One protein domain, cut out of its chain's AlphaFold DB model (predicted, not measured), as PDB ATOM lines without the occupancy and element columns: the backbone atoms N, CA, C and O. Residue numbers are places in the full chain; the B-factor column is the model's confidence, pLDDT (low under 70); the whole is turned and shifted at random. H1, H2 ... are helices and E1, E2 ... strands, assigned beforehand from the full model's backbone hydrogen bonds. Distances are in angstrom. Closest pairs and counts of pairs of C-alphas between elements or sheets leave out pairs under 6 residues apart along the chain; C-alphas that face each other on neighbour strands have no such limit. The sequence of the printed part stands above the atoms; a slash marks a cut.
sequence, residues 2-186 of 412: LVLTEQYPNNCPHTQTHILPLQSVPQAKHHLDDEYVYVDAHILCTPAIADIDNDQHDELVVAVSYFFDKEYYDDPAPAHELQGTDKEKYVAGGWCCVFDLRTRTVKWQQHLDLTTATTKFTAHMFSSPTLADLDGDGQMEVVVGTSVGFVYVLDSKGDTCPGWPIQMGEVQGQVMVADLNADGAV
ATOM      1  N   LEU A   2      -7.506 -33.417 -10.722       39.69
ATOM      2  CA  LEU A   2      -7.246 -32.691 -11.963       39.69
ATOM      3  C   LEU A   2      -6.564 -31.370 -11.613       39.69
ATOM      4  O   LEU A   2      -6.928 -30.754 -10.612       39.69
ATOM      5  N   VAL A   3      -5.585 -30.975 -12.420       36.84
ATOM      6  CA  VAL A   3      -4.821 -29.758 -12.208       36.84
ATOM      7  C   VAL A   3      -4.894 -28.911 -13.488       36.84
ATOM      8  O   VAL A   3      -4.349 -29.283 -14.525       36.84
ATOM      9  N   LEU A   4      -5.658 -27.817 -13.464       39.78
ATOM     10  CA  LEU A   4      -5.874 -26.947 -14.633       39.78
ATOM     11  C   LEU A   4      -5.023 -25.681 -14.518       39.78
ATOM     12  O   LEU A   4      -5.160 -24.990 -13.514       39.78
ATOM     13  N   THR A   5      -4.192 -25.371 -15.528       32.31
ATOM     14  CA  THR A   5      -3.365 -24.149 -15.524       32.31
ATOM     15  C   THR A   5      -4.021 -22.958 -16.205       32.31
ATOM     16  O   THR A   5      -4.432 -23.058 -17.362       32.31
ATOM     17  N   GLU A   6      -4.055 -21.808 -15.523       30.42
ATOM     18  CA  GLU A   6      -4.315 -20.506 -16.148       30.42
ATOM     19  C   GLU A   6      -2.997 -19.910 -16.664       30.42
ATOM     20  O   GLU A   6      -2.241 -19.302 -15.911       30.42
ATOM     21  N   GLN A   7      -2.718 -20.022 -17.966       30.05
ATOM     22  CA  GLN A   7      -1.711 -19.165 -18.599       30.05
ATOM     23  C   GLN A   7      -2.385 -17.968 -19.277       30.05
ATOM     24  O   GLN A   7      -2.999 -18.098 -20.333       30.05
ATOM     25  N   TYR A   8      -2.207 -16.772 -18.712       32.06
ATOM     26  CA  TYR A   8      -2.284 -15.527 -19.483       32.06
ATOM     27  C   TYR A   8      -0.866 -15.180 -19.949       32.06
ATOM     28  O   TYR A   8      -0.020 -14.833 -19.123       32.06
ATOM     29  N   PRO A   9      -0.578 -15.251 -21.263       32.94
ATOM     30  CA  PRO A   9      -0.493 -13.989 -22.002       32.94
ATOM     31  C   PRO A   9      -0.915 -14.070 -23.487       32.94
ATOM     32  O   PRO A   9      -0.508 -14.951 -24.230       32.94
ATOM     33  N   ASN A  10      -1.664 -13.051 -23.922       31.77
ATOM     34  CA  ASN A  10      -1.743 -12.490 -25.279       31.77
ATOM     35  C   ASN A  10      -1.633 -13.467 -26.483       31.77
ATOM     36  O   ASN A  10      -0.539 -13.785 -26.936       31.77
ATOM     37  N   ASN A  11      -2.787 -13.759 -27.102       30.73
ATOM     38  CA  ASN A  11      -2.979 -14.353 -28.444       30.73
ATOM     39  C   ASN A  11      -2.869 -15.885 -28.622       30.73
ATOM     40  O   ASN A  11      -2.226 -16.327 -29.569       30.73
ATOM     41  N   CYS A  12      -3.590 -16.693 -27.832       24.36
ATOM     42  CA  CYS A  12      -4.106 -18.004 -28.284       24.36
ATOM     43  C   CYS A  12      -5.186 -18.548 -27.318       24.36
ATOM     44  O   CYS A  12      -4.991 -18.443 -26.111       24.36
ATOM     45  N   PRO A  13      -6.306 -19.141 -27.784       28.81
ATOM     46  CA  PRO A  13      -7.403 -19.604 -26.926       28.81
ATOM     47  C   PRO A  13      -7.210 -21.051 -26.427       28.81
ATOM     48  O   PRO A  13      -8.156 -21.834 -26.429       28.81
ATOM     49  N   HIS A  14      -5.995 -21.444 -26.038       30.84
ATOM     50  CA  HIS A  14      -5.711 -22.821 -25.616       30.84
ATOM     51  C   HIS A  14      -5.369 -22.880 -24.126       30.84
ATOM     52  O   HIS A  14      -4.266 -22.520 -23.725       30.84
ATOM     53  N   THR A  15      -6.309 -23.365 -23.315       35.03
ATOM     54  CA  THR A  15      -6.050 -23.828 -21.946       35.03
ATOM     55  C   THR A  15      -5.174 -25.080 -22.036       35.03
ATOM     56  O   THR A  15      -5.574 -26.062 -22.660       35.03
ATOM     57  N   GLN A  16      -3.966 -25.052 -21.470       32.47
ATOM     58  CA  GLN A  16      -3.132 -26.251 -21.346       32.47
ATOM     59  C   GLN A  16      -3.450 -26.949 -20.016       32.47
ATOM     60  O   GLN A  16      -3.585 -26.306 -18.976       32.47
ATOM     61  N   THR A  17      -3.623 -28.270 -20.058       38.66
ATOM     62  CA  THR A  17      -3.897 -29.108 -18.884       38.66
ATOM     63  C   THR A  17      -2.667 -29.960 -18.597       38.66
ATOM     64  O   THR A  17      -2.190 -30.671 -19.481       38.66
ATOM     65  N   HIS A  18      -2.165 -29.914 -17.364       35.19
ATOM     66  CA  HIS A  18      -1.054 -30.747 -16.909       35.19
ATOM     67  C   HIS A  18      -1.541 -31.703 -15.819       35.19
ATOM     68  O   HIS A  18      -2.247 -31.303 -14.901       35.19
ATOM     69  N   ILE A  19      -1.171 -32.982 -15.916       41.88
ATOM     70  CA  ILE A  19      -1.647 -34.019 -14.997       41.88
ATOM     71  C   ILE A  19      -0.460 -34.586 -14.228       41.88
ATOM     72  O   ILE A  19       0.482 -35.101 -14.827       41.88
ATOM     73  N   LEU A  20      -0.510 -34.504 -12.898       34.75
ATOM     74  CA  LEU A  20       0.505 -35.091 -12.027       34.75
ATOM     75  C   LEU A  20       0.080 -36.506 -11.590       34.75
ATOM     76  O   LEU A  20      -1.064 -36.691 -11.164       34.75
ATOM     77  N   PRO A  21       0.968 -37.515 -11.663       29.95
ATOM     78  CA  PRO A  21       0.674 -38.853 -11.161       29.95
ATOM     79  C   PRO A  21       0.471 -38.847  -9.636       29.95
ATOM     80  O   PRO A  21       1.178 -38.167  -8.896       29.95
ATOM     81  N   LEU A  22      -0.459 -39.673  -9.144       35.38
ATOM     82  CA  LEU A  22      -0.809 -39.805  -7.715       35.38
ATOM     83  C   LEU A  22       0.398 -40.052  -6.787       35.38
ATOM     84  O   LEU A  22       0.353 -39.697  -5.613       35.38
ATOM     85  N   GLN A  23       1.481 -40.644  -7.298       31.45
ATOM     86  CA  GLN A  23       2.687 -40.960  -6.523       31.45
ATOM     87  C   GLN A  23       3.604 -39.754  -6.258       31.45
ATOM     88  O   GLN A  23       4.489 -39.853  -5.411       31.45
ATOM     89  N   SER A  24       3.404 -38.623  -6.940       34.34
ATOM     90  CA  SER A  24       4.184 -37.400  -6.719       34.34
ATOM     91  C   SER A  24       3.461 -36.360  -5.873       34.34
ATOM     92  O   SER A  24       3.973 -35.254  -5.751       34.34
ATOM     93  N   VAL A  25       2.294 -36.677  -5.306       37.47
ATOM     94  CA  VAL A  25       1.572 -35.770  -4.409       37.47
ATOM     95  C   VAL A  25       2.130 -35.996  -3.002       37.47
ATOM     96  O   VAL A  25       1.799 -37.008  -2.375       37.47
ATOM     97  N   PRO A  26       3.001 -35.113  -2.467       28.94
ATOM     98  CA  PRO A  26       3.288 -35.150  -1.042       28.94
ATOM     99  C   PRO A  26       1.944 -34.990  -0.327       28.94
ATOM    100  O   PRO A  26       1.039 -34.361  -0.872       28.94
ATOM    101  N   GLN A  27       1.792 -35.500   0.895       33.12
ATOM    102  CA  GLN A  27       0.728 -35.017   1.779       33.12
ATOM    103  C   GLN A  27       0.949 -33.511   1.994       33.12
ATOM    104  O   GLN A  27       1.645 -33.084   2.915       33.12
ATOM    105  N   ALA A  28       0.469 -32.708   1.053       34.56
ATOM    106  CA  ALA A  28       0.850 -31.329   0.909       34.56
ATOM    107  C   ALA A  28      -0.138 -30.528   1.735       34.56
ATOM    108  O   ALA A  28      -1.313 -30.392   1.404       34.56
ATOM    109  N   LYS A  29       0.376 -29.995   2.845       31.41
ATOM    110  CA  LYS A  29      -0.103 -28.730   3.393       31.41
ATOM    111  C   LYS A  29      -0.438 -27.809   2.223       31.41
ATOM    112  O   LYS A  29       0.405 -27.686   1.341       31.41
ATOM    113  N   HIS A  30      -1.620 -27.196   2.254       37.59
ATOM    114  CA  HIS A  30      -2.075 -26.142   1.347       37.59
ATOM    115  C   HIS A  30      -0.994 -25.063   1.151       37.59
ATOM    116  O   HIS A  30      -0.987 -24.033   1.822       37.59
ATOM    117  N   HIS A  31      -0.050 -25.316   0.257       34.06
ATOM    118  CA  HIS A  31       0.813 -24.322  -0.338       34.06
ATOM    119  C   HIS A  31       0.292 -24.199  -1.759       34.06
ATOM    120  O   HIS A  31       0.493 -25.071  -2.598       34.06
ATOM    121  N   LEU A  32      -0.537 -23.173  -1.909       42.53
ATOM    122  CA  LEU A  32      -1.127 -22.705  -3.144       42.53
ATOM    123  C   LEU A  32       0.010 -22.188  -4.018       42.53
ATOM    124  O   LEU A  32       0.530 -21.103  -3.769       42.53
ATOM    125  N   ASP A  33       0.424 -22.991  -4.989       42.94
ATOM    126  CA  ASP A  33       1.002 -22.429  -6.197       42.94
ATOM    127  C   ASP A  33      -0.198 -21.969  -7.044       42.94
ATOM    128  O   ASP A  33      -1.054 -22.786  -7.385       42.94
ATOM    129  N   ASP A  34      -0.289 -20.663  -7.327       49.88
ATOM    130  CA  ASP A  34      -1.386 -19.956  -8.032       49.88
ATOM    131  C   ASP A  34      -1.663 -20.458  -9.470       49.88
ATOM    132  O   ASP A  34      -2.397 -19.836 -10.234       49.88
ATOM    133  N   GLU A  35      -1.053 -21.565  -9.882       56.56
ATOM    134  CA  GLU A  35      -1.081 -22.063 -11.252       56.56
ATOM    135  C   GLU A  35      -2.179 -23.106 -11.477       56.56
ATOM    136  O   GLU A  35      -2.309 -23.582 -12.590       56.56
ATOM    137  N   TYR A  36      -2.960 -23.496 -10.464       58.91
ATOM    138  CA  TYR A  36      -3.748 -24.726 -10.536       58.91
ATOM    139  C   TYR A  36      -5.127 -24.658  -9.872       58.91
ATOM    140  O   TYR A  36      -5.250 -24.303  -8.701       58.91
ATOM    141  N   VAL A  37      -6.160 -25.105 -10.598       65.56
ATOM    142  CA  VAL A  37      -7.531 -25.266 -10.079       65.56
ATOM    143  C   VAL A  37      -7.875 -26.745  -9.899       65.56
ATOM    144  O   VAL A  37      -7.741 -27.539 -10.835       65.56
ATOM    145  N   TYR A  38      -8.356 -27.097  -8.703       68.94
ATOM    146  CA  TYR A  38      -8.881 -28.424  -8.382       68.94
ATOM    147  C   TYR A  38     -10.376 -28.497  -8.687       68.94
ATOM    148  O   TYR A  38     -11.127 -27.609  -8.295       68.94
ATOM    149  N   VAL A  39     -10.795 -29.568  -9.359       72.19
ATOM    150  CA  VAL A  39     -12.195 -29.825  -9.723       72.19
ATOM    151  C   VAL A  39     -12.609 -31.200  -9.199       72.19
ATOM    152  O   VAL A  39     -11.800 -32.140  -9.228       72.19
ATOM    153  N   ASP A  40     -13.853 -31.321  -8.739       75.56
ATOM    154  CA  ASP A  40     -14.387 -32.568  -8.196       75.56
ATOM    155  C   ASP A  40     -14.572 -33.635  -9.271       75.56
ATOM    156  O   ASP A  40     -14.908 -33.353 -10.422       75.56
ATOM    157  N   ALA A  41     -14.342 -34.885  -8.873       79.62
ATOM    158  CA  ALA A  41     -14.544 -36.054  -9.712       79.62
ATOM    159  C   ALA A  41     -15.909 -36.682  -9.414       79.62
ATOM    160  O   ALA A  41     -16.177 -37.076  -8.279       79.62
ATOM    161  N   HIS A  42     -16.726 -36.862 -10.446       80.06
ATOM    162  CA  HIS A  42     -18.032 -37.502 -10.361       80.06
ATOM    163  C   HIS A  42     -18.094 -38.722 -11.281       80.06
ATOM    164  O   HIS A  42     -17.727 -38.658 -12.453       80.06
ATOM    165  N   ILE A  43     -18.596 -39.840 -10.759       81.81
ATOM    166  CA  ILE A  43     -18.866 -41.055 -11.533       81.81
ATOM    167  C   ILE A  43     -20.377 -41.112 -11.749       81.81
ATOM    168  O   ILE A  43     -21.131 -41.254 -10.786       81.81
ATOM    169  N   LEU A  44     -20.816 -40.934 -12.998       80.12
ATOM    170  CA  LEU A  44     -22.236 -40.798 -13.364       80.12
ATOM    171  C   LEU A  44     -22.796 -42.015 -14.112       80.12
ATOM    172  O   LEU A  44     -23.993 -42.076 -14.385       80.12
ATOM    173  N   CYS A  45     -21.939 -42.980 -14.420       77.62
ATOM    174  CA  CYS A  45     -22.259 -44.201 -15.145       77.62
ATOM    175  C   CYS A  45     -21.659 -45.415 -14.429       77.62
ATOM    176  O   CYS A  45     -20.931 -45.276 -13.441       77.62
ATOM    177  N   THR A  46     -21.988 -46.618 -14.901       80.50
ATOM    178  CA  THR A  46     -21.475 -47.838 -14.271       80.50
ATOM    179  C   THR A  46     -20.068 -48.137 -14.804       80.50
ATOM    180  O   THR A  46     -19.908 -48.233 -16.020       80.50
ATOM    181  N   PRO A  47     -19.046 -48.281 -13.936       80.56
ATOM    182  CA  PRO A  47     -17.703 -48.693 -14.349       80.56
ATOM    183  C   PRO A  47     -17.685 -50.055 -15.044       80.56
ATOM    184  O   PRO A  47     -18.608 -50.844 -14.849       80.56
ATOM    185  N   ALA A  48     -16.629 -50.347 -15.805       79.56
ATOM    186  CA  ALA A  48     -16.416 -51.642 -16.449       79.56
ATOM    187  C   ALA A  48     -15.256 -52.425 -15.867       79.56
ATOM    188  O   ALA A  48     -14.273 -51.829 -15.445       79.56
ATOM    189  N   ILE A  49     -15.377 -53.753 -15.856       77.81
ATOM    190  CA  ILE A  49     -14.299 -54.650 -15.447       77.81
ATOM    191  C   ILE A  49     -14.052 -55.677 -16.552       77.81
ATOM    192  O   ILE A  49     -14.988 -56.375 -16.955       77.81
ATOM    193  N   ALA A  50     -12.814 -55.742 -17.033       77.56
ATOM    194  CA  ALA A  50     -12.312 -56.777 -17.935       77.56
ATOM    195  C   ALA A  50     -10.779 -56.769 -17.938       77.56
ATOM    196  O   ALA A  50     -10.175 -55.756 -17.602       77.56
ATOM    197  N   ASP A  51     -10.178 -57.878 -18.354       80.50
ATOM    198  CA  ASP A  51      -8.761 -57.960 -18.707       80.50
ATOM    199  C   ASP A  51      -8.525 -57.235 -20.041       80.50
ATOM    200  O   ASP A  51      -8.955 -57.708 -21.093       80.50
ATOM    201  N   ILE A  52      -7.929 -56.043 -19.982       84.38
ATOM    202  CA  ILE A  52      -7.792 -55.144 -21.139       84.38
ATOM    203  C   ILE A  52      -6.523 -55.418 -21.933       84.38
ATOM    204  O   ILE A  52      -6.512 -55.223 -23.146       84.38
ATOM    205  N   ASP A  53      -5.452 -55.844 -21.270       86.31
ATOM    206  CA  ASP A  53      -4.156 -56.100 -21.903       86.31
ATOM    207  C   ASP A  53      -3.796 -57.588 -21.994       86.31
ATOM    208  O   ASP A  53      -2.666 -57.928 -22.361       86.31
ATOM    209  N   ASN A  54      -4.766 -58.468 -21.733       86.00
ATOM    210  CA  ASN A  54      -4.651 -59.922 -21.824       86.00
ATOM    211  C   ASN A  54      -3.580 -60.493 -20.879       86.00
ATOM    212  O   ASN A  54      -2.839 -61.426 -21.222       86.00
ATOM    213  N   ASP A  55      -3.456 -59.906 -19.686       86.94
ATOM    214  CA  ASP A  55      -2.493 -60.324 -18.665       86.94
ATOM    215  C   ASP A  55      -3.071 -61.357 -17.670       86.94
ATOM    216  O   ASP A  55      -2.368 -61.814 -16.756       86.94
ATOM    217  N   GLN A  56      -4.318 -61.790 -17.900       83.12
ATOM    218  CA  GLN A  56      -5.160 -62.653 -17.063       83.12
ATOM    219  C   GLN A  56      -5.591 -62.026 -15.732       83.12
ATOM    220  O   GLN A  56      -6.013 -62.746 -14.816       83.12
ATOM    221  N   HIS A  57      -5.495 -60.707 -15.600       82.38
ATOM    222  CA  HIS A  57      -6.045 -59.957 -14.482       82.38
ATOM    223  C   HIS A  57      -6.989 -58.884 -14.995       82.38
ATOM    224  O   HIS A  57      -6.760 -58.254 -16.013       82.38
ATOM    225  N   ASP A  58      -8.057 -58.663 -14.240       80.94
ATOM    226  CA  ASP A  58      -9.036 -57.669 -14.633       80.94
ATOM    227  C   ASP A  58      -8.574 -56.244 -14.283       80.94
ATOM    228  O   ASP A  58      -8.111 -55.958 -13.169       80.94
ATOM    229  N   GLU A  59      -8.825 -55.318 -15.198       81.31
ATOM    230  CA  GLU A  59      -8.785 -53.880 -14.987       81.31
ATOM    231  C   GLU A  59     -10.171 -53.321 -14.688       81.31
ATOM    232  O   GLU A  59     -11.191 -53.833 -15.139       81.31
ATOM    233  N   LEU A  60     -10.202 -52.204 -13.966       82.94
ATOM    234  CA  LEU A  60     -11.383 -51.376 -13.783       82.94
ATOM    235  C   LEU A  60     -11.287 -50.132 -14.668       82.94
ATOM    236  O   LEU A  60     -10.403 -49.297 -14.480       82.94
ATOM    237  N   VAL A  61     -12.256 -49.965 -15.558       83.44
ATOM    238  CA  VAL A  61     -12.441 -48.772 -16.384       83.44
ATOM    239  C   VAL A  61     -13.521 -47.900 -15.786       83.44
ATOM    240  O   VAL A  61     -14.657 -48.325 -15.576       83.44
ATOM    241  N   VAL A  62     -13.174 -46.647 -15.532       84.62
ATOM    242  CA  VAL A  62     -14.077 -45.658 -14.960       84.62
ATOM    243  C   VAL A  62     -14.154 -44.464 -15.892       84.62
ATOM    244  O   VAL A  62     -13.146 -43.823 -16.186       84.62
ATOM    245  N   ALA A  63     -15.371 -44.145 -16.311       86.06
ATOM    246  CA  ALA A  63     -15.692 -42.890 -16.960       86.06
ATOM    247  C   ALA A  63     -16.011 -41.836 -15.885       86.06
ATOM    248  O   ALA A  63     -16.924 -42.002 -15.071       86.06
ATOM    249  N   VAL A  64     -15.214 -40.770 -15.845       84.12
ATOM    250  CA  VAL A  64     -15.244 -39.733 -14.811       84.12
ATOM    251  C   VAL A  64     -15.613 -38.397 -15.440       84.12
ATOM    252  O   VAL A  64     -15.026 -37.970 -16.429       84.12
ATOM    253  N   SER A  65     -16.581 -37.721 -14.832       83.81
ATOM    254  CA  SER A  65     -16.960 -36.349 -15.161       83.81
ATOM    255  C   SER A  65     -16.372 -35.396 -14.129       83.81
ATOM    256  O   SER A  65     -16.621 -35.559 -12.936       83.81
ATOM    257  N   TYR A  66     -15.634 -34.384 -14.575       81.00
ATOM    258  CA  TYR A  66     -15.096 -33.351 -13.685       81.00
ATOM    259  C   TYR A  66     -15.943 -32.082 -13.723       81.00
ATOM    260  O   TYR A  66     -16.003 -31.422 -14.758       81.00
ATOM    261  N   PHE A  67     -16.594 -31.723 -12.619       79.31
ATOM    262  CA  PHE A  67     -17.339 -30.467 -12.485       79.31
ATOM    263  C   PHE A  67     -17.465 -30.062 -11.016       79.31
ATOM    264  O   PHE A  67     -17.312 -30.898 -10.142       79.31
ATOM    265  N   PHE A  68     -17.744 -28.786 -10.749       77.75
ATOM    266  CA  PHE A  68     -18.056 -28.319  -9.398       77.75
ATOM    267  C   PHE A  68     -19.516 -28.608  -9.047       77.75
ATOM    268  O   PHE A  68     -20.423 -28.206  -9.786       77.75
ATOM    269  N   ASP A  69     -19.754 -29.242  -7.900       74.62
ATOM    270  CA  ASP A  69     -21.108 -29.442  -7.387       74.62
ATOM    271  C   ASP A  69     -21.721 -28.101  -6.948       74.62
ATOM    272  O   ASP A  69     -21.272 -27.452  -5.997       74.62
ATOM    273  N   LYS A  70     -22.759 -27.655  -7.666       74.56
ATOM    274  CA  LYS A  70     -23.434 -26.383  -7.378       74.56
ATOM    275  C   LYS A  70     -24.065 -26.381  -5.991       74.56
ATOM    276  O   LYS A  70     -23.935 -25.381  -5.295       74.56
ATOM    277  N   GLU A  71     -24.701 -27.477  -5.583       75.06
ATOM    278  CA  GLU A  71     -25.383 -27.557  -4.288       75.06
ATOM    279  C   GLU A  71     -24.381 -27.479  -3.138       75.06
ATOM    280  O   GLU A  71     -24.646 -26.823  -2.131       75.06
ATOM    281  N   TYR A  72     -23.209 -28.090  -3.321       77.12
ATOM    282  CA  TYR A  72     -22.126 -28.011  -2.354       77.12
ATOM    283  C   TYR A  72     -21.573 -26.585  -2.250       77.12
ATOM    284  O   TYR A  72     -21.563 -26.010  -1.167       77.12
ATOM    285  N   TYR A  73     -21.167 -25.971  -3.365       77.25
ATOM    286  CA  TYR A  73     -20.477 -24.673  -3.348       77.25
ATOM    287  C   TYR A  73     -21.386 -23.438  -3.287       77.25
ATOM    288  O   TYR A  73     -20.880 -22.318  -3.186       77.25
ATOM    289  N   ASP A  74     -22.706 -23.601  -3.377       77.56
ATOM    290  CA  ASP A  74     -23.660 -22.520  -3.097       77.56
ATOM    291  C   ASP A  74     -23.807 -22.264  -1.582       77.56
ATOM    292  O   ASP A  74     -24.252 -21.183  -1.183       77.56
ATOM    293  N   ASP A  75     -23.380 -23.203  -0.726       77.88
ATOM    294  CA  ASP A  75     -23.248 -22.963   0.712       77.88
ATOM    295  C   ASP A  75     -22.027 -22.047   0.988       77.88
ATOM    296  O   ASP A  75     -20.908 -22.320   0.532       77.88
ATOM    297  N   PRO A  76     -22.191 -20.944   1.748       72.19
ATOM    298  CA  PRO A  76     -21.086 -20.052   2.100       72.19
ATOM    299  C   PRO A  76     -19.956 -20.725   2.896       72.19
ATOM    300  O   PRO A  76     -18.845 -20.191   2.911       72.19
ATOM    301  N   ALA A  77     -20.204 -21.860   3.559       73.88
ATOM    302  CA  ALA A  77     -19.177 -22.588   4.295       73.88
ATOM    303  C   ALA A  77     -18.097 -23.186   3.371       73.88
ATOM    304  O   ALA A  77     -16.946 -22.825   3.570       73.88
ATOM    305  N   PRO A  78     -18.391 -24.022   2.361       71.12
ATOM    306  CA  PRO A  78     -17.398 -24.521   1.400       71.12
ATOM    307  C   PRO A  78     -16.998 -23.506   0.317       71.12
ATOM    308  O   PRO A  78     -15.935 -23.645  -0.279       71.12
ATOM    309  N   ALA A  79     -17.764 -22.432   0.082       68.75
ATOM    310  CA  ALA A  79     -17.426 -21.423  -0.934       68.75
ATOM    311  C   ALA A  79     -16.040 -20.763  -0.741       68.75
ATOM    312  O   ALA A  79     -15.435 -20.299  -1.710       68.75
ATOM    313  N   HIS A  80     -15.507 -20.734   0.488       69.38
ATOM    314  CA  HIS A  80     -14.152 -20.230   0.758       69.38
ATOM    315  C   HIS A  80     -13.046 -21.076   0.102       69.38
ATOM    316  O   HIS A  80     -11.962 -20.554  -0.164       69.38
ATOM    317  N   GLU A  81     -13.315 -22.353  -0.186       70.81
ATOM    318  CA  GLU A  81     -12.367 -23.282  -0.812       70.81
ATOM    319  C   GLU A  81     -12.092 -22.922  -2.273       70.81
ATOM    320  O   GLU A  81     -11.000 -23.180  -2.772       70.81
ATOM    321  N   LEU A  82     -13.042 -22.253  -2.936       68.75
ATOM    322  CA  LEU A  82     -12.903 -21.819  -4.325       68.75
ATOM    323  C   LEU A  82     -11.933 -20.640  -4.488       68.75
ATOM    324  O   LEU A  82     -11.507 -20.372  -5.606       68.75
ATOM    325  N   GLN A  83     -11.588 -19.915  -3.414       69.38
ATOM    326  CA  GLN A  83     -10.603 -18.816  -3.408       69.38
ATOM    327  C   GLN A  83     -10.754 -17.775  -4.543       69.38
ATOM    328  O   GLN A  83      -9.779 -17.174  -4.983       69.38
ATOM    329  N   GLY A  84     -11.983 -17.522  -5.010       66.38
ATOM    330  CA  GLY A  84     -12.258 -16.581  -6.108       66.38
ATOM    331  C   GLY A  84     -12.217 -17.185  -7.519       66.38
ATOM    332  O   GLY A  84     -12.360 -16.446  -8.491       66.38
ATOM    333  N   THR A  85     -12.072 -18.505  -7.635       72.06
ATOM    334  CA  THR A  85     -12.180 -19.251  -8.894       72.06
ATOM    335  C   THR A  85     -13.598 -19.165  -9.456       72.06
ATOM    336  O   THR A  85     -14.584 -19.389  -8.750       72.06
ATOM    337  N   ASP A  86     -13.704 -18.869 -10.751       72.38
ATOM    338  CA  ASP A  86     -14.981 -18.845 -11.463       72.38
ATOM    339  C   ASP A  86     -15.431 -20.272 -11.809       72.38
ATOM    340  O   ASP A  86     -14.962 -20.879 -12.777       72.38
ATOM    341  N   LYS A  87     -16.369 -20.799 -11.015       72.69
ATOM    342  CA  LYS A  87     -16.932 -22.144 -11.189       72.69
ATOM    343  C   LYS A  87     -17.643 -22.353 -12.528       72.69
ATOM    344  O   LYS A  87     -17.841 -23.495 -12.919       72.69
ATOM    345  N   GLU A  88     -18.024 -21.292 -13.245       69.94
ATOM    346  CA  GLU A  88     -18.700 -21.432 -14.539       69.94
ATOM    347  C   GLU A  88     -17.735 -21.616 -15.717       69.94
ATOM    348  O   GLU A  88     -18.137 -22.105 -16.776       69.94
ATOM    349  N   LYS A  89     -16.453 -21.275 -15.547       66.81
ATOM    350  CA  LYS A  89     -15.438 -21.400 -16.605       66.81
ATOM    351  C   LYS A  89     -14.843 -22.797 -16.744       66.81
ATOM    352  O   LYS A  89     -14.256 -23.088 -17.779       66.81
ATOM    353  N   TYR A  90     -15.001 -23.650 -15.740       61.38
ATOM    354  CA  TYR A  90     -14.326 -24.944 -15.656       61.38
ATOM    355  C   TYR A  90     -15.354 -26.034 -15.354       61.38
ATOM    356  O   TYR A  90     -15.554 -26.381 -14.193       61.38
ATOM    357  N   VAL A  91     -16.065 -26.533 -16.373       63.62
ATOM    358  CA  VAL A  91     -17.118 -27.539 -16.146       63.62
ATOM    359  C   VAL A  91     -17.184 -28.589 -17.240       63.62
ATOM    360  O   VAL A  91     -17.404 -28.294 -18.410       63.62
ATOM    361  N   ALA A  92     -17.158 -29.832 -16.765       60.53
ATOM    362  CA  ALA A  92     -17.368 -31.066 -17.491       60.53
ATOM    363  C   ALA A  92     -16.179 -31.372 -18.410       60.53
ATOM    364  O   ALA A  92     -16.113 -30.966 -19.564       60.53
ATOM    365  N   GLY A  93     -15.178 -32.020 -17.810       64.75
ATOM    366  CA  GLY A  93     -14.169 -32.789 -18.525       64.75
ATOM    367  C   GLY A  93     -14.561 -34.263 -18.497       64.75
ATOM    368  O   GLY A  93     -14.725 -34.806 -17.401       64.75
ATOM    369  N   GLY A  94     -14.713 -34.897 -19.659       69.31
ATOM    370  CA  GLY A  94     -14.955 -36.338 -19.767       69.31
ATOM    371  C   GLY A  94     -13.634 -37.101 -19.796       69.31
ATOM    372  O   GLY A  94     -12.787 -36.828 -20.647       69.31
ATOM    373  N   TRP A  95     -13.423 -38.005 -18.843       74.50
ATOM    374  CA  TRP A  95     -12.192 -38.777 -18.690       74.50
ATOM    375  C   TRP A  95     -12.441 -40.274 -18.633       74.50
ATOM    376  O   TRP A  95     -13.248 -40.750 -17.840       74.50
ATOM    377  N   CYS A  96     -11.666 -41.028 -19.401       78.75
ATOM    378  CA  CYS A  96     -11.579 -42.470 -19.242       78.75
ATOM    379  C   CYS A  96     -10.332 -42.811 -18.420       78.75
ATOM    380  O   CYS A  96      -9.226 -42.424 -18.794       78.75
ATOM    381  N   CYS A  97     -10.505 -43.504 -17.297       80.19
ATOM    382  CA  CYS A  97      -9.421 -43.917 -16.408       80.19
ATOM    383  C   CYS A  97      -9.407 -45.438 -16.277       80.19
ATOM    384  O   CYS A  97     -10.432 -46.025 -15.928       80.19
ATOM    385  N   VAL A  98      -8.241 -46.058 -16.467       80.06
ATOM    386  CA  VAL A  98      -8.060 -47.505 -16.312       80.06
ATOM    387  C   VAL A  98      -7.163 -47.801 -15.122       80.06
ATOM    388  O   VAL A  98      -6.053 -47.275 -15.006       80.06
ATOM    389  N   PHE A  99      -7.652 -48.652 -14.225       80.19
ATOM    390  CA  PHE A  99      -6.961 -49.080 -13.019       80.19
ATOM    391  C   PHE A  99      -6.704 -50.579 -13.067       80.19
ATOM    392  O   PHE A  99      -7.635 -51.365 -13.199       80.19
ATOM    393  N   ASP A 100      -5.461 -50.980 -12.849       78.62
ATOM    394  CA  ASP A 100      -5.130 -52.381 -12.597       78.62
ATOM    395  C   ASP A 100      -5.623 -52.747 -11.184       78.62
ATOM    396  O   ASP A 100      -5.214 -52.135 -10.187       78.62
ATOM    397  N   LEU A 101      -6.526 -53.729 -11.076       76.56
ATOM    398  CA  LEU A 101      -7.126 -54.121  -9.795       76.56
ATOM    399  C   LEU A 101      -6.149 -54.864  -8.876       76.56
ATOM    400  O   LEU A 101      -6.305 -54.841  -7.647       76.56
ATOM    401  N   ARG A 102      -5.118 -55.500  -9.439       79.56
ATOM    402  CA  ARG A 102      -4.080 -56.222  -8.698       79.56
ATOM    403  C   ARG A 102      -3.088 -55.248  -8.078       79.56
ATOM    404  O   ARG A 102      -2.791 -55.353  -6.885       79.56
ATOM    405  N   THR A 103      -2.560 -54.314  -8.866       80.81
ATOM    406  CA  THR A 103      -1.569 -53.332  -8.394       80.81
ATOM    407  C   THR A 103      -2.208 -52.109  -7.748       80.81
ATOM    408  O   THR A 103      -1.550 -51.438  -6.950       80.81
ATOM    409  N   ARG A 104      -3.492 -51.851  -8.028       80.00
ATOM    410  CA  ARG A 104      -4.241 -50.655  -7.607       80.00
ATOM    411  C   ARG A 104      -3.590 -49.371  -8.107       80.00
ATOM    412  O   ARG A 104      -3.554 -48.363  -7.399       80.00
ATOM    413  N   THR A 105      -3.036 -49.427  -9.313       81.94
ATOM    414  CA  THR A 105      -2.394 -48.288  -9.968       81.94
ATOM    415  C   THR A 105      -3.149 -47.905 -11.230       81.94
ATOM    416  O   THR A 105      -3.843 -48.729 -11.822       81.94
ATOM    417  N   VAL A 106      -3.047 -46.633 -11.612       83.50
ATOM    418  CA  VAL A 106      -3.571 -46.153 -12.895       83.50
ATOM    419  C   VAL A 106      -2.668 -46.706 -13.991       83.50
ATOM    420  O   VAL A 106      -1.470 -46.418 -13.980       83.50
ATOM    421  N   LYS A 107      -3.240 -47.479 -14.916       84.50
ATOM    422  CA  LYS A 107      -2.564 -47.914 -16.143       84.50
ATOM    423  C   LYS A 107      -2.436 -46.733 -17.095       84.50
ATOM    424  O   LYS A 107      -1.330 -46.351 -17.468       84.50
ATOM    425  N   TRP A 108      -3.564 -46.102 -17.399       87.81
ATOM    426  CA  TRP A 108      -3.623 -44.881 -18.189       87.81
ATOM    427  C   TRP A 108      -4.896 -44.095 -17.884       87.81
ATOM    428  O   TRP A 108      -5.829 -44.575 -17.233       87.81
ATOM    429  N   GLN A 109      -4.899 -42.846 -18.331       87.50
ATOM    430  CA  GLN A 109      -6.047 -41.956 -18.267       87.50
ATOM    431  C   GLN A 109      -6.054 -41.098 -19.529       87.50
ATOM    432  O   GLN A 109      -5.013 -40.553 -19.903       87.50
ATOM    433  N   GLN A 110      -7.213 -40.975 -20.161       86.38
ATOM    434  CA  GLN A 110      -7.384 -40.217 -21.389       86.38
ATOM    435  C   GLN A 110      -8.465 -39.159 -21.194       86.38
ATOM    436  O   GLN A 110      -9.585 -39.448 -20.764       86.38
ATOM    437  N   HIS A 111      -8.112 -37.920 -21.523       85.31
ATOM    438  CA  HIS A 111      -9.051 -36.813 -21.581       85.31
ATOM    439  C   HIS A 111      -9.736 -36.813 -22.948       85.31
ATOM    440  O   HIS A 111      -9.055 -36.862 -23.974       85.31
ATOM    441  N   LEU A 112     -11.065 -36.771 -22.947       85.94
ATOM    442  CA  LEU A 112     -11.878 -36.859 -24.156       85.94
ATOM    443  C   LEU A 112     -12.370 -35.478 -24.579       85.94
ATOM    444  O   LEU A 112     -11.965 -34.968 -25.616       85.94
ATOM    445  N   ASP A 113     -13.171 -34.836 -23.731       84.00
ATOM    446  CA  ASP A 113     -13.811 -33.560 -24.040       84.00
ATOM    447  C   ASP A 113     -13.690 -32.587 -22.868       84.00
ATOM    448  O   ASP A 113     -13.780 -33.006 -21.713       84.00
ATOM    449  N   LEU A 114     -13.565 -31.290 -23.172       81.81
ATOM    450  CA  LEU A 114     -13.545 -30.199 -22.196       81.81
ATOM    451  C   LEU A 114     -14.571 -29.132 -22.559       81.81
ATOM    452  O   LEU A 114     -14.543 -28.580 -23.661       81.81
ATOM    453  N   THR A 115     -15.435 -28.791 -21.609       79.75
ATOM    454  CA  THR A 115     -16.436 -27.734 -21.782       79.75
ATOM    455  C   THR A 115     -16.424 -26.727 -20.625       79.75
ATOM    456  O   THR A 115     -15.565 -26.769 -19.742       79.75
ATOM    457  N   THR A 116     -17.366 -25.781 -20.639       77.75
ATOM    458  CA  THR A 116     -17.606 -24.832 -19.540       77.75
ATOM    459  C   THR A 116     -19.081 -24.883 -19.138       77.75
ATOM    460  O   THR A 116     -19.905 -25.441 -19.855       77.75
ATOM    461  N   ALA A 117     -19.473 -24.285 -18.010       68.50
ATOM    462  CA  ALA A 117     -20.866 -24.358 -17.542       68.50
ATOM    463  C   ALA A 117     -21.826 -23.568 -18.440       68.50
ATOM    464  O   ALA A 117     -23.043 -23.727 -18.369       68.50
ATOM    465  N   THR A 118     -21.259 -22.664 -19.235       71.12
ATOM    466  CA  THR A 118     -21.965 -21.758 -20.133       71.12
ATOM    467  C   THR A 118     -22.097 -22.315 -21.545       71.12
ATOM    468  O   THR A 118     -22.832 -21.737 -22.352       71.12
ATOM    469  N   THR A 119     -21.421 -23.424 -21.879       75.75
ATOM    470  CA  THR A 119     -21.647 -24.087 -23.162       75.75
ATOM    471  C   THR A 119     -23.021 -24.743 -23.181       75.75
ATOM    472  O   THR A 119     -23.550 -25.201 -22.173       75.75
ATOM    473  N   LYS A 120     -23.617 -24.795 -24.374       74.69
ATOM    474  CA  LYS A 120     -24.931 -25.416 -24.580       74.69
ATOM    475  C   LYS A 120     -24.925 -26.917 -24.262       74.69
ATOM    476  O   LYS A 120     -25.941 -27.441 -23.825       74.69
ATOM    477  N   PHE A 121     -23.796 -27.572 -24.514       74.94
ATOM    478  CA  PHE A 121     -23.563 -28.980 -24.227       74.94
ATOM    479  C   PHE A 121     -22.345 -29.068 -23.316       74.94
ATOM    480  O   PHE A 121     -21.315 -28.452 -23.608       74.94
ATOM    481  N   THR A 122     -22.484 -29.780 -22.209       79.88
ATOM    482  CA  THR A 122     -21.411 -30.039 -21.251       79.88
ATOM    483  C   THR A 122     -20.857 -31.442 -21.484       79.88
ATOM    484  O   THR A 122     -21.603 -32.333 -21.876       79.88
ATOM    485  N   ALA A 123     -19.559 -31.653 -21.272       82.44
ATOM    486  CA  ALA A 123     -18.877 -32.939 -21.429       82.44
ATOM    487  C   ALA A 123     -18.994 -33.822 -20.184       82.44
ATOM    488  O   ALA A 123     -18.038 -34.058 -19.443       82.44
ATOM    489  N   HIS A 124     -20.211 -34.294 -19.939       84.94
ATOM    490  CA  HIS A 124     -20.481 -35.349 -18.978       84.94
ATOM    491  C   HIS A 124     -20.333 -36.725 -19.627       84.94
ATOM    492  O   HIS A 124     -20.513 -36.922 -20.831       84.94
ATOM    493  N   MET A 125     -20.034 -37.701 -18.780       84.69
ATOM    494  CA  MET A 125     -19.944 -39.103 -19.156       84.69
ATOM    495  C   MET A 125     -21.112 -39.871 -18.552       84.69
ATOM    496  O   MET A 125     -21.012 -40.417 -17.452       84.69
ATOM    497  N   PHE A 126     -22.234 -39.874 -19.268       84.00
ATOM    498  CA  PHE A 126     -23.418 -40.653 -18.902       84.00
ATOM    499  C   PHE A 126     -23.377 -42.079 -19.466       84.00
ATOM    500  O   PHE A 126     -23.881 -42.996 -18.821       84.00
ATOM    501  N   SER A 127     -22.732 -42.277 -20.621       84.94
ATOM    502  CA  SER A 127     -22.534 -43.605 -21.203       84.94
ATOM    503  C   SER A 127     -21.581 -44.420 -20.337       84.94
ATOM    504  O   SER A 127     -20.436 -44.021 -20.117       84.94
ATOM    505  N   SER A 128     -22.021 -45.604 -19.908       84.56
ATOM    506  CA  SER A 128     -21.109 -46.617 -19.373       84.56
ATOM    507  C   SER A 128     -20.104 -47.027 -20.461       84.56
ATOM    508  O   SER A 128     -20.506 -47.137 -21.626       84.56
ATOM    509  N   PRO A 129     -18.822 -47.244 -20.121       87.25
ATOM    510  CA  PRO A 129     -17.850 -47.762 -21.067       87.25
ATOM    511  C   PRO A 129     -18.189 -49.208 -21.437       87.25
ATOM    512  O   PRO A 129     -18.556 -50.026 -20.584       87.25
ATOM    513  N   THR A 130     -18.034 -49.515 -22.717       86.88
ATOM    514  CA  THR A 130     -18.106 -50.866 -23.260       86.88
ATOM    515  C   THR A 130     -16.695 -51.325 -23.572       86.88
ATOM    516  O   THR A 130     -15.971 -50.640 -24.282       86.88
ATOM    517  N   LEU A 131     -16.305 -52.463 -23.011       84.62
ATOM    518  CA  LEU A 131     -15.005 -53.076 -23.261       84.62
ATOM    519  C   LEU A 131     -15.224 -54.200 -24.246       84.62
ATOM    520  O   LEU A 131     -16.062 -55.052 -23.940       84.62
ATOM    521  N   ALA A 132     -14.547 -54.181 -25.389       83.88
ATOM    522  CA  ALA A 132     -14.600 -55.284 -26.330       83.88
ATOM    523  C   ALA A 132     -13.323 -55.417 -27.154       83.88
ATOM    524  O   ALA A 132     -12.761 -54.403 -27.542       83.88
ATOM    525  N   ASP A 133     -12.920 -56.653 -27.447       84.25
ATOM    526  CA  ASP A 133     -11.903 -56.949 -28.462       84.25
ATOM    527  C   ASP A 133     -12.524 -56.717 -29.847       84.25
ATOM    528  O   ASP A 133     -13.379 -57.487 -30.306       84.25
ATOM    529  N   LEU A 134     -12.187 -55.580 -30.450       84.19
ATOM    530  CA  LEU A 134     -12.750 -55.112 -31.709       84.19
ATOM    531  C   LEU A 134     -11.963 -55.627 -32.909       84.19
ATOM    532  O   LEU A 134     -12.558 -55.874 -33.957       84.19
ATOM    533  N   ASP A 135     -10.643 -55.766 -32.784       82.56
ATOM    534  CA  ASP A 135      -9.756 -56.123 -33.894       82.56
ATOM    535  C   ASP A 135      -9.267 -57.586 -33.870       82.56
ATOM    536  O   ASP A 135      -8.657 -58.057 -34.839       82.56
ATOM    537  N   GLY A 136      -9.619 -58.335 -32.825       82.81
ATOM    538  CA  GLY A 136      -9.302 -59.745 -32.647       82.81
ATOM    539  C   GLY A 136      -7.863 -59.996 -32.200       82.81
ATOM    540  O   GLY A 136      -7.362 -61.114 -32.388       82.81
ATOM    541  N   ASP A 137      -7.163 -58.986 -31.674       83.88
ATOM    542  CA  ASP A 137      -5.789 -59.125 -31.189       83.88
ATOM    543  C   ASP A 137      -5.700 -59.721 -29.765       83.88
ATOM    544  O   ASP A 137      -4.616 -60.129 -29.319       83.88
ATOM    545  N   GLY A 138      -6.847 -59.868 -29.097       82.19
ATOM    546  CA  GLY A 138      -6.994 -60.418 -27.755       82.19
ATOM    547  C   GLY A 138      -6.835 -59.397 -26.631       82.19
ATOM    548  O   GLY A 138      -6.943 -59.792 -25.471       82.19
ATOM    549  N   GLN A 139      -6.558 -58.132 -26.939       86.62
ATOM    550  CA  GLN A 139      -6.698 -56.996 -26.036       86.62
ATOM    551  C   GLN A 139      -8.102 -56.399 -26.201       86.62
ATOM    552  O   GLN A 139      -8.800 -56.672 -27.169       86.62
ATOM    553  N   MET A 140      -8.556 -55.636 -25.210       85.50
ATOM    554  CA  MET A 140      -9.883 -55.021 -25.256       85.50
ATOM    555  C   MET A 140      -9.757 -53.529 -25.545       85.50
ATOM    556  O   MET A 140      -9.066 -52.802 -24.827       85.50
ATOM    557  N   GLU A 141     -10.531 -53.043 -26.505       88.75
ATOM    558  CA  GLU A 141     -10.747 -51.619 -26.716       88.75
ATOM    559  C   GLU A 141     -11.836 -51.096 -25.773       88.75
ATOM    560  O   GLU A 141     -12.757 -51.803 -25.351       88.75
ATOM    561  N   VAL A 142     -11.760 -49.801 -25.471       90.38
ATOM    562  CA  VAL A 142     -12.737 -49.071 -24.667       90.38
ATOM    563  C   VAL A 142     -13.585 -48.178 -25.564       90.38
ATOM    564  O   VAL A 142     -13.107 -47.188 -26.113       90.38
ATOM    565  N   VAL A 143     -14.877 -48.481 -25.648       91.06
ATOM    566  CA  VAL A 143     -15.871 -47.692 -26.378       91.06
ATOM    567  C   VAL A 143     -16.689 -46.851 -25.404       91.06
ATOM    568  O   VAL A 143     -17.252 -47.374 -24.439       91.06
ATOM    569  N   VAL A 144     -16.784 -45.543 -25.641       90.69
ATOM    570  CA  VAL A 144     -17.518 -44.631 -24.752       90.69
ATOM    571  C   VAL A 144     -18.173 -43.475 -25.502       90.69
ATOM    572  O   VAL A 144     -17.563 -42.849 -26.366       90.69
ATOM    573  N   GLY A 145     -19.427 -43.182 -25.156       90.62
ATOM    574  CA  GLY A 145     -20.152 -42.003 -25.624       90.62
ATOM    575  C   GLY A 145     -20.028 -40.818 -24.663       90.62
ATOM    576  O   GLY A 145     -19.985 -40.994 -23.443       90.62
ATOM    577  N   THR A 146     -20.002 -39.600 -25.198       90.06
ATOM    578  CA  THR A 146     -19.989 -38.359 -24.413       90.06
ATOM    579  C   THR A 146     -21.237 -37.529 -24.679       90.06
ATOM    580  O   THR A 146     -21.828 -37.568 -25.763       90.06
ATOM    581  N   SER A 147     -21.646 -36.723 -23.697       88.12
ATOM    582  CA  SER A 147     -22.830 -35.874 -23.857       88.12
ATOM    583  C   SER A 147     -22.622 -34.672 -24.784       88.12
ATOM    584  O   SER A 147     -23.592 -34.029 -25.176       88.12
ATOM    585  N   VAL A 148     -21.380 -34.387 -25.197       88.19
ATOM    586  CA  VAL A 148     -21.096 -33.433 -26.290       88.19
ATOM    587  C   VAL A 148     -21.488 -34.016 -27.650       88.19
ATOM    588  O   VAL A 148     -21.692 -33.269 -28.605       88.19
ATOM    589  N   GLY A 149     -21.657 -35.338 -27.714       89.06
ATOM    590  CA  GLY A 149     -22.040 -36.063 -28.912       89.06
ATOM    591  C   GLY A 149     -20.853 -36.615 -29.673       89.06
ATOM    592  O   GLY A 149     -20.832 -36.580 -30.898       89.06
ATOM    593  N   PHE A 150     -19.857 -37.127 -28.956       91.69
ATOM    594  CA  PHE A 150     -18.801 -37.927 -29.555       91.69
ATOM    595  C   PHE A 150     -18.892 -39.363 -29.061       91.69
ATOM    596  O   PHE A 150     -19.177 -39.613 -27.890       91.69
ATOM    597  N   VAL A 151     -18.629 -40.305 -29.960       93.38
ATOM    598  CA  VAL A 151     -18.329 -41.686 -29.587       93.38
ATOM    599  C   VAL A 151     -16.841 -41.895 -29.815       93.38
ATOM    600  O   VAL A 151     -16.329 -41.599 -30.895       93.38
ATOM    601  N   TYR A 152     -16.154 -42.362 -28.780       93.56
ATOM    602  CA  TYR A 152     -14.730 -42.659 -28.774       93.56
ATOM    603  C   TYR A 152     -14.518 -44.167 -28.735       93.56
ATOM    604  O   TYR A 152     -15.238 -44.877 -28.032       93.56
ATOM    605  N   VAL A 153     -13.488 -44.620 -29.444       93.81
ATOM    606  CA  VAL A 153     -12.906 -45.955 -29.304       93.81
ATOM    607  C   VAL A 153     -11.436 -45.757 -28.971       93.81
ATOM    608  O   VAL A 153     -10.719 -45.075 -29.708       93.81
ATOM    609  N   LEU A 154     -11.025 -46.285 -27.827       92.94
ATOM    610  CA  LEU A 154      -9.667 -46.199 -27.307       92.94
ATOM    611  C   LEU A 154      -9.058 -47.597 -27.272       92.94
ATOM    612  O   LEU A 154      -9.746 -48.543 -26.901       92.94
ATOM    613  N   ASP A 155      -7.784 -47.717 -27.613       91.56
ATOM    614  CA  ASP A 155      -7.053 -48.975 -27.498       91.56
ATOM    615  C   ASP A 155      -6.725 -49.325 -26.033       91.56
ATOM    616  O   ASP A 155      -6.985 -48.555 -25.097       91.56
ATOM    617  N   SER A 156      -6.096 -50.482 -25.826       87.75
ATOM    618  CA  SER A 156      -5.648 -50.951 -24.506       87.75
ATOM    619  C   SER A 156      -4.667 -50.006 -23.793       87.75
ATOM    620  O   SER A 156      -4.422 -50.158 -22.590       87.75
ATOM    621  N   LYS A 157      -4.109 -49.012 -24.496       88.06
ATOM    622  CA  LYS A 157      -3.169 -47.999 -23.986       88.06
ATOM    623  C   LYS A 157      -3.816 -46.624 -23.802       88.06
ATOM    624  O   LYS A 157      -3.174 -45.743 -23.227       88.06
ATOM    625  N   GLY A 158      -5.066 -46.455 -24.229       86.94
ATOM    626  CA  GLY A 158      -5.820 -45.207 -24.162       86.94
ATOM    627  C   GLY A 158      -5.662 -44.304 -25.387       86.94
ATOM    628  O   GLY A 158      -6.193 -43.191 -25.377       86.94
ATOM    629  N   ASP A 159      -4.965 -44.754 -26.433       90.81
ATOM    630  CA  ASP A 159      -4.844 -44.022 -27.691       90.81
ATOM    631  C   ASP A 159      -6.126 -44.188 -28.522       90.81
ATOM    632  O   ASP A 159      -6.770 -45.233 -28.520       90.81
ATOM    633  N   THR A 160      -6.535 -43.143 -29.245       92.19
ATOM    634  CA  THR A 160      -7.751 -43.206 -30.070       92.19
ATOM    635  C   THR A 160      -7.532 -44.069 -31.311       92.19
ATOM    636  O   THR A 160      -6.602 -43.828 -32.086       92.19
ATOM    637  N   CYS A 161      -8.426 -45.034 -31.531       91.62
ATOM    638  CA  CYS A 161      -8.368 -45.917 -32.689       91.62
ATOM    639  C   CYS A 161      -8.600 -45.151 -34.010       91.62
ATOM    640  O   CYS A 161      -9.335 -44.159 -34.046       91.62
ATOM    641  N   PRO A 162      -8.007 -45.597 -35.135       90.12
ATOM    642  CA  PRO A 162      -8.215 -44.966 -36.437       90.12
ATOM    643  C   PRO A 162      -9.697 -44.916 -36.831       90.12
ATOM    644  O   PRO A 162     -10.408 -45.906 -36.707       90.12
ATOM    645  N   GLY A 163     -10.154 -43.770 -37.341       87.25
ATOM    646  CA  GLY A 163     -11.565 -43.562 -37.702       87.25
ATOM    647  C   GLY A 163     -12.428 -42.989 -36.575       87.25
ATOM    648  O   GLY A 163     -13.557 -42.575 -36.831       87.25
ATOM    649  N   TRP A 164     -11.873 -42.876 -35.366       92.94
ATOM    650  CA  TRP A 164     -12.536 -42.319 -34.190       92.94
ATOM    651  C   TRP A 164     -11.871 -41.003 -33.744       92.94
ATOM    652  O   TRP A 164     -10.694 -40.773 -34.042       92.94
ATOM    653  N   PRO A 165     -12.594 -40.115 -33.038       93.50
ATOM    654  CA  PRO A 165     -14.012 -40.207 -32.686       93.50
ATOM    655  C   PRO A 165     -14.946 -39.905 -33.861       93.50
ATOM    656  O   PRO A 165     -14.580 -39.209 -34.810       93.50
ATOM    657  N   ILE A 166     -16.190 -40.363 -33.744       92.94
ATOM    658  CA  ILE A 166     -17.287 -39.951 -34.628       92.94
ATOM    659  C   ILE A 166     -18.186 -38.947 -33.913       92.94
ATOM    660  O   ILE A 166     -18.338 -38.992 -32.690       92.94
ATOM    661  N   GLN A 167     -18.805 -38.056 -34.684       92.12
ATOM    662  CA  GLN A 167     -19.719 -37.050 -34.159       92.12
ATOM    663  C   GLN A 167     -21.180 -37.472 -34.355       92.12
ATOM    664  O   GLN A 167     -21.591 -37.814 -35.461       92.12
ATOM    665  N   MET A 168     -21.962 -37.382 -33.284       90.31
ATOM    666  CA  MET A 168     -23.403 -37.631 -33.200       90.31
ATOM    667  C   MET A 168     -24.073 -36.530 -32.349       90.31
ATOM    668  O   MET A 168     -23.481 -35.478 -32.086       90.31
ATOM    669  N   GLY A 169     -25.327 -36.729 -31.930       89.50
ATOM    670  CA  GLY A 169     -25.916 -35.986 -30.815       89.50
ATOM    671  C   GLY A 169     -25.455 -36.517 -29.454       89.50
ATOM    672  O   GLY A 169     -24.704 -37.481 -29.376       89.50
ATOM    673  N   GLU A 170     -25.936 -35.903 -28.372       90.75
ATOM    674  CA  GLU A 170     -25.642 -36.301 -26.986       90.75
ATOM    675  C   GLU A 170     -25.862 -37.807 -26.750       90.75
ATOM    676  O   GLU A 170     -26.991 -38.289 -26.843       90.75
ATOM    677  N   VAL A 171     -24.800 -38.546 -26.410       90.38
ATOM    678  CA  VAL A 171     -24.869 -39.995 -26.170       90.38
ATOM    679  C   VAL A 171     -24.936 -40.267 -24.668       90.38
ATOM    680  O   VAL A 171     -23.966 -40.058 -23.939       90.38
ATOM    681  N   GLN A 172     -26.097 -40.730 -24.201       86.88
ATOM    682  CA  GLN A 172     -26.316 -41.103 -22.796       86.88
ATOM    683  C   GLN A 172     -26.346 -42.616 -22.577       86.88
ATOM    684  O   GLN A 172     -25.918 -43.099 -21.530       86.88
ATOM    685  N   GLY A 173     -26.871 -43.357 -23.555       82.56
ATOM    686  CA  GLY A 173     -26.937 -44.810 -23.504       82.56
ATOM    687  C   GLY A 173     -25.560 -45.446 -23.660       82.56
ATOM    688  O   GLY A 173     -24.678 -44.888 -24.308       82.56
ATOM    689  N   GLN A 174     -25.392 -46.636 -23.086       84.88
ATOM    690  CA  GLN A 174     -24.208 -47.455 -23.327       84.88
ATOM    691  C   GLN A 174     -24.106 -47.804 -24.818       84.88
ATOM    692  O   GLN A 174     -25.061 -48.308 -25.411       84.88
ATOM    693  N   VAL A 175     -22.941 -47.558 -25.410       88.62
ATOM    694  CA  VAL A 175     -22.651 -47.949 -26.794       88.62
ATOM    695  C   VAL A 175     -22.529 -49.471 -26.860       88.62
ATOM    696  O   VAL A 175     -21.784 -50.069 -26.083       88.62
ATOM    697  N   MET A 176     -23.283 -50.109 -27.749       86.00
ATOM    698  CA  MET A 176     -23.325 -51.568 -27.873       86.00
ATOM    699  C   MET A 176     -22.349 -52.026 -28.955       86.00
ATOM    700  O   MET A 176     -22.255 -51.396 -30.005       86.00
ATOM    701  N   VAL A 177     -21.665 -53.140 -28.705       84.81
ATOM    702  CA  VAL A 177     -20.763 -53.784 -29.664       84.81
ATOM    703  C   VAL A 177     -21.200 -55.232 -29.849       84.81
ATOM    704  O   VAL A 177     -21.307 -55.967 -28.863       84.81
ATOM    705  N   ALA A 178     -21.478 -55.630 -31.087       81.69
ATOM    706  CA  ALA A 178     -21.860 -56.996 -31.434       81.69
ATOM    707  C   ALA A 178     -21.648 -57.263 -32.930       81.69
ATOM    708  O   ALA A 178     -21.818 -56.356 -33.737       81.69
ATOM    709  N   ASP A 179     -21.338 -58.508 -33.290       81.25
ATOM    710  CA  ASP A 179     -21.408 -58.990 -34.678       81.25
ATOM    711  C   ASP A 179     -22.887 -59.191 -35.045       81.25
ATOM    712  O   ASP A 179     -23.511 -60.192 -34.681       81.25
ATOM    713  N   LEU A 180     -23.483 -58.180 -35.676       80.62
ATOM    714  CA  LEU A 180     -24.906 -58.153 -36.002       80.62
ATOM    715  C   LEU A 180     -25.204 -58.775 -37.363       80.62
ATOM    716  O   LEU A 180     -26.313 -59.266 -37.584       80.62
ATOM    717  N   ASN A 181     -24.239 -58.732 -38.280       79.75
ATOM    718  CA  ASN A 181     -24.393 -59.233 -39.644       79.75
ATOM    719  C   ASN A 181     -23.873 -60.681 -39.827       79.75
ATOM    720  O   ASN A 181     -24.041 -61.247 -40.912       79.75
ATOM    721  N   ALA A 182     -23.307 -61.279 -38.773       81.19
ATOM    722  CA  ALA A 182     -22.709 -62.611 -38.736       81.19
ATOM    723  C   ALA A 182     -21.554 -62.809 -39.737       81.19
ATOM    724  O   ALA A 182     -21.370 -63.913 -40.271       81.19
ATOM    725  N   ASP A 183     -20.789 -61.753 -40.026       81.00
ATOM    726  CA  ASP A 183     -19.613 -61.802 -40.901       81.00
ATOM    727  C   ASP A 183     -18.297 -62.070 -40.149       81.00
ATOM    728  O   ASP A 183     -17.274 -62.362 -40.779       81.00
ATOM    729  N   GLY A 184     -18.348 -62.081 -38.813       78.38
ATOM    730  CA  GLY A 184     -17.217 -62.323 -37.927       78.38
ATOM    731  C   GLY A 184     -16.457 -61.063 -37.509       78.38
ATOM    732  O   GLY A 184     -15.545 -61.181 -36.691       78.38
ATOM    733  N   ALA A 185     -16.805 -59.888 -38.034       82.62
ATOM    734  CA  ALA A 185     -16.406 -58.596 -37.492       82.62
ATOM    735  C   ALA A 185     -17.532 -58.031 -36.613       82.62
ATOM    736  O   ALA A 185     -18.707 -58.324 -36.804       82.62
ATOM    737  N   VAL A 186     -17.173 -57.230 -35.610       84.56
ATOM    738  CA  VAL A 186     -18.167 -56.597 -34.737       84.56
ATOM    739  C   VAL A 186     -18.566 -55.222 -35.264       84.56
ATOM    740  O   VAL A 186     -17.738 -54.455 -35.759       84.56
TER     741      VAL A 186
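What this domain is: This is residues 2 to 186 of the 412 residues of an uncharacterized protein of Scenedesmus sp. NREL 46B-D3 (UniProt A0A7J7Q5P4). What shape? With little regular structure, two antiparallel sheets, E1-E2-E3-E4 and E5-E6-E7, make a sandwich, partly face to face. Made of what? Of 185 printed residues, 54 are in named elements, mostly strand: two helices and eight strands, ordered E1-E2-H1-H2-E3-E4-E5-E6-E7-E8. It is compact, radius of gyration of the C-alphas 18.2 A, spanning 58 by 38 by 35 A.

How they stand to each other: What pairs? E3, residues 93 to 100, and E4, residues 105 to 114, form a hairpin; N 96 and O 110 are within hydrogen-bond range, 2.9 A. What faces their sheet? The meander E5, E6 and E7, three successive antiparallel strands, faces it, and the parts of the two sheets that face each other are 9.7 A apart centre to centre. H2, residues 78 to 82, is not on it, with 0 of 1 O i to N i+4 and 2 of 2 O i to N i+3 pairs within range.

Where its parts are: Where is E4? C-alpha 105 is at (-2.394, -48.288, -9.968). Its end? C-alpha 114, 24.5 A away, is at (-13.545, -30.199, -22.196).

The domain as a whole: Any cut? The printed part has none. Low confidence? In the printed part 50 residues have pLDDT under 70, among them residues 2 to 38.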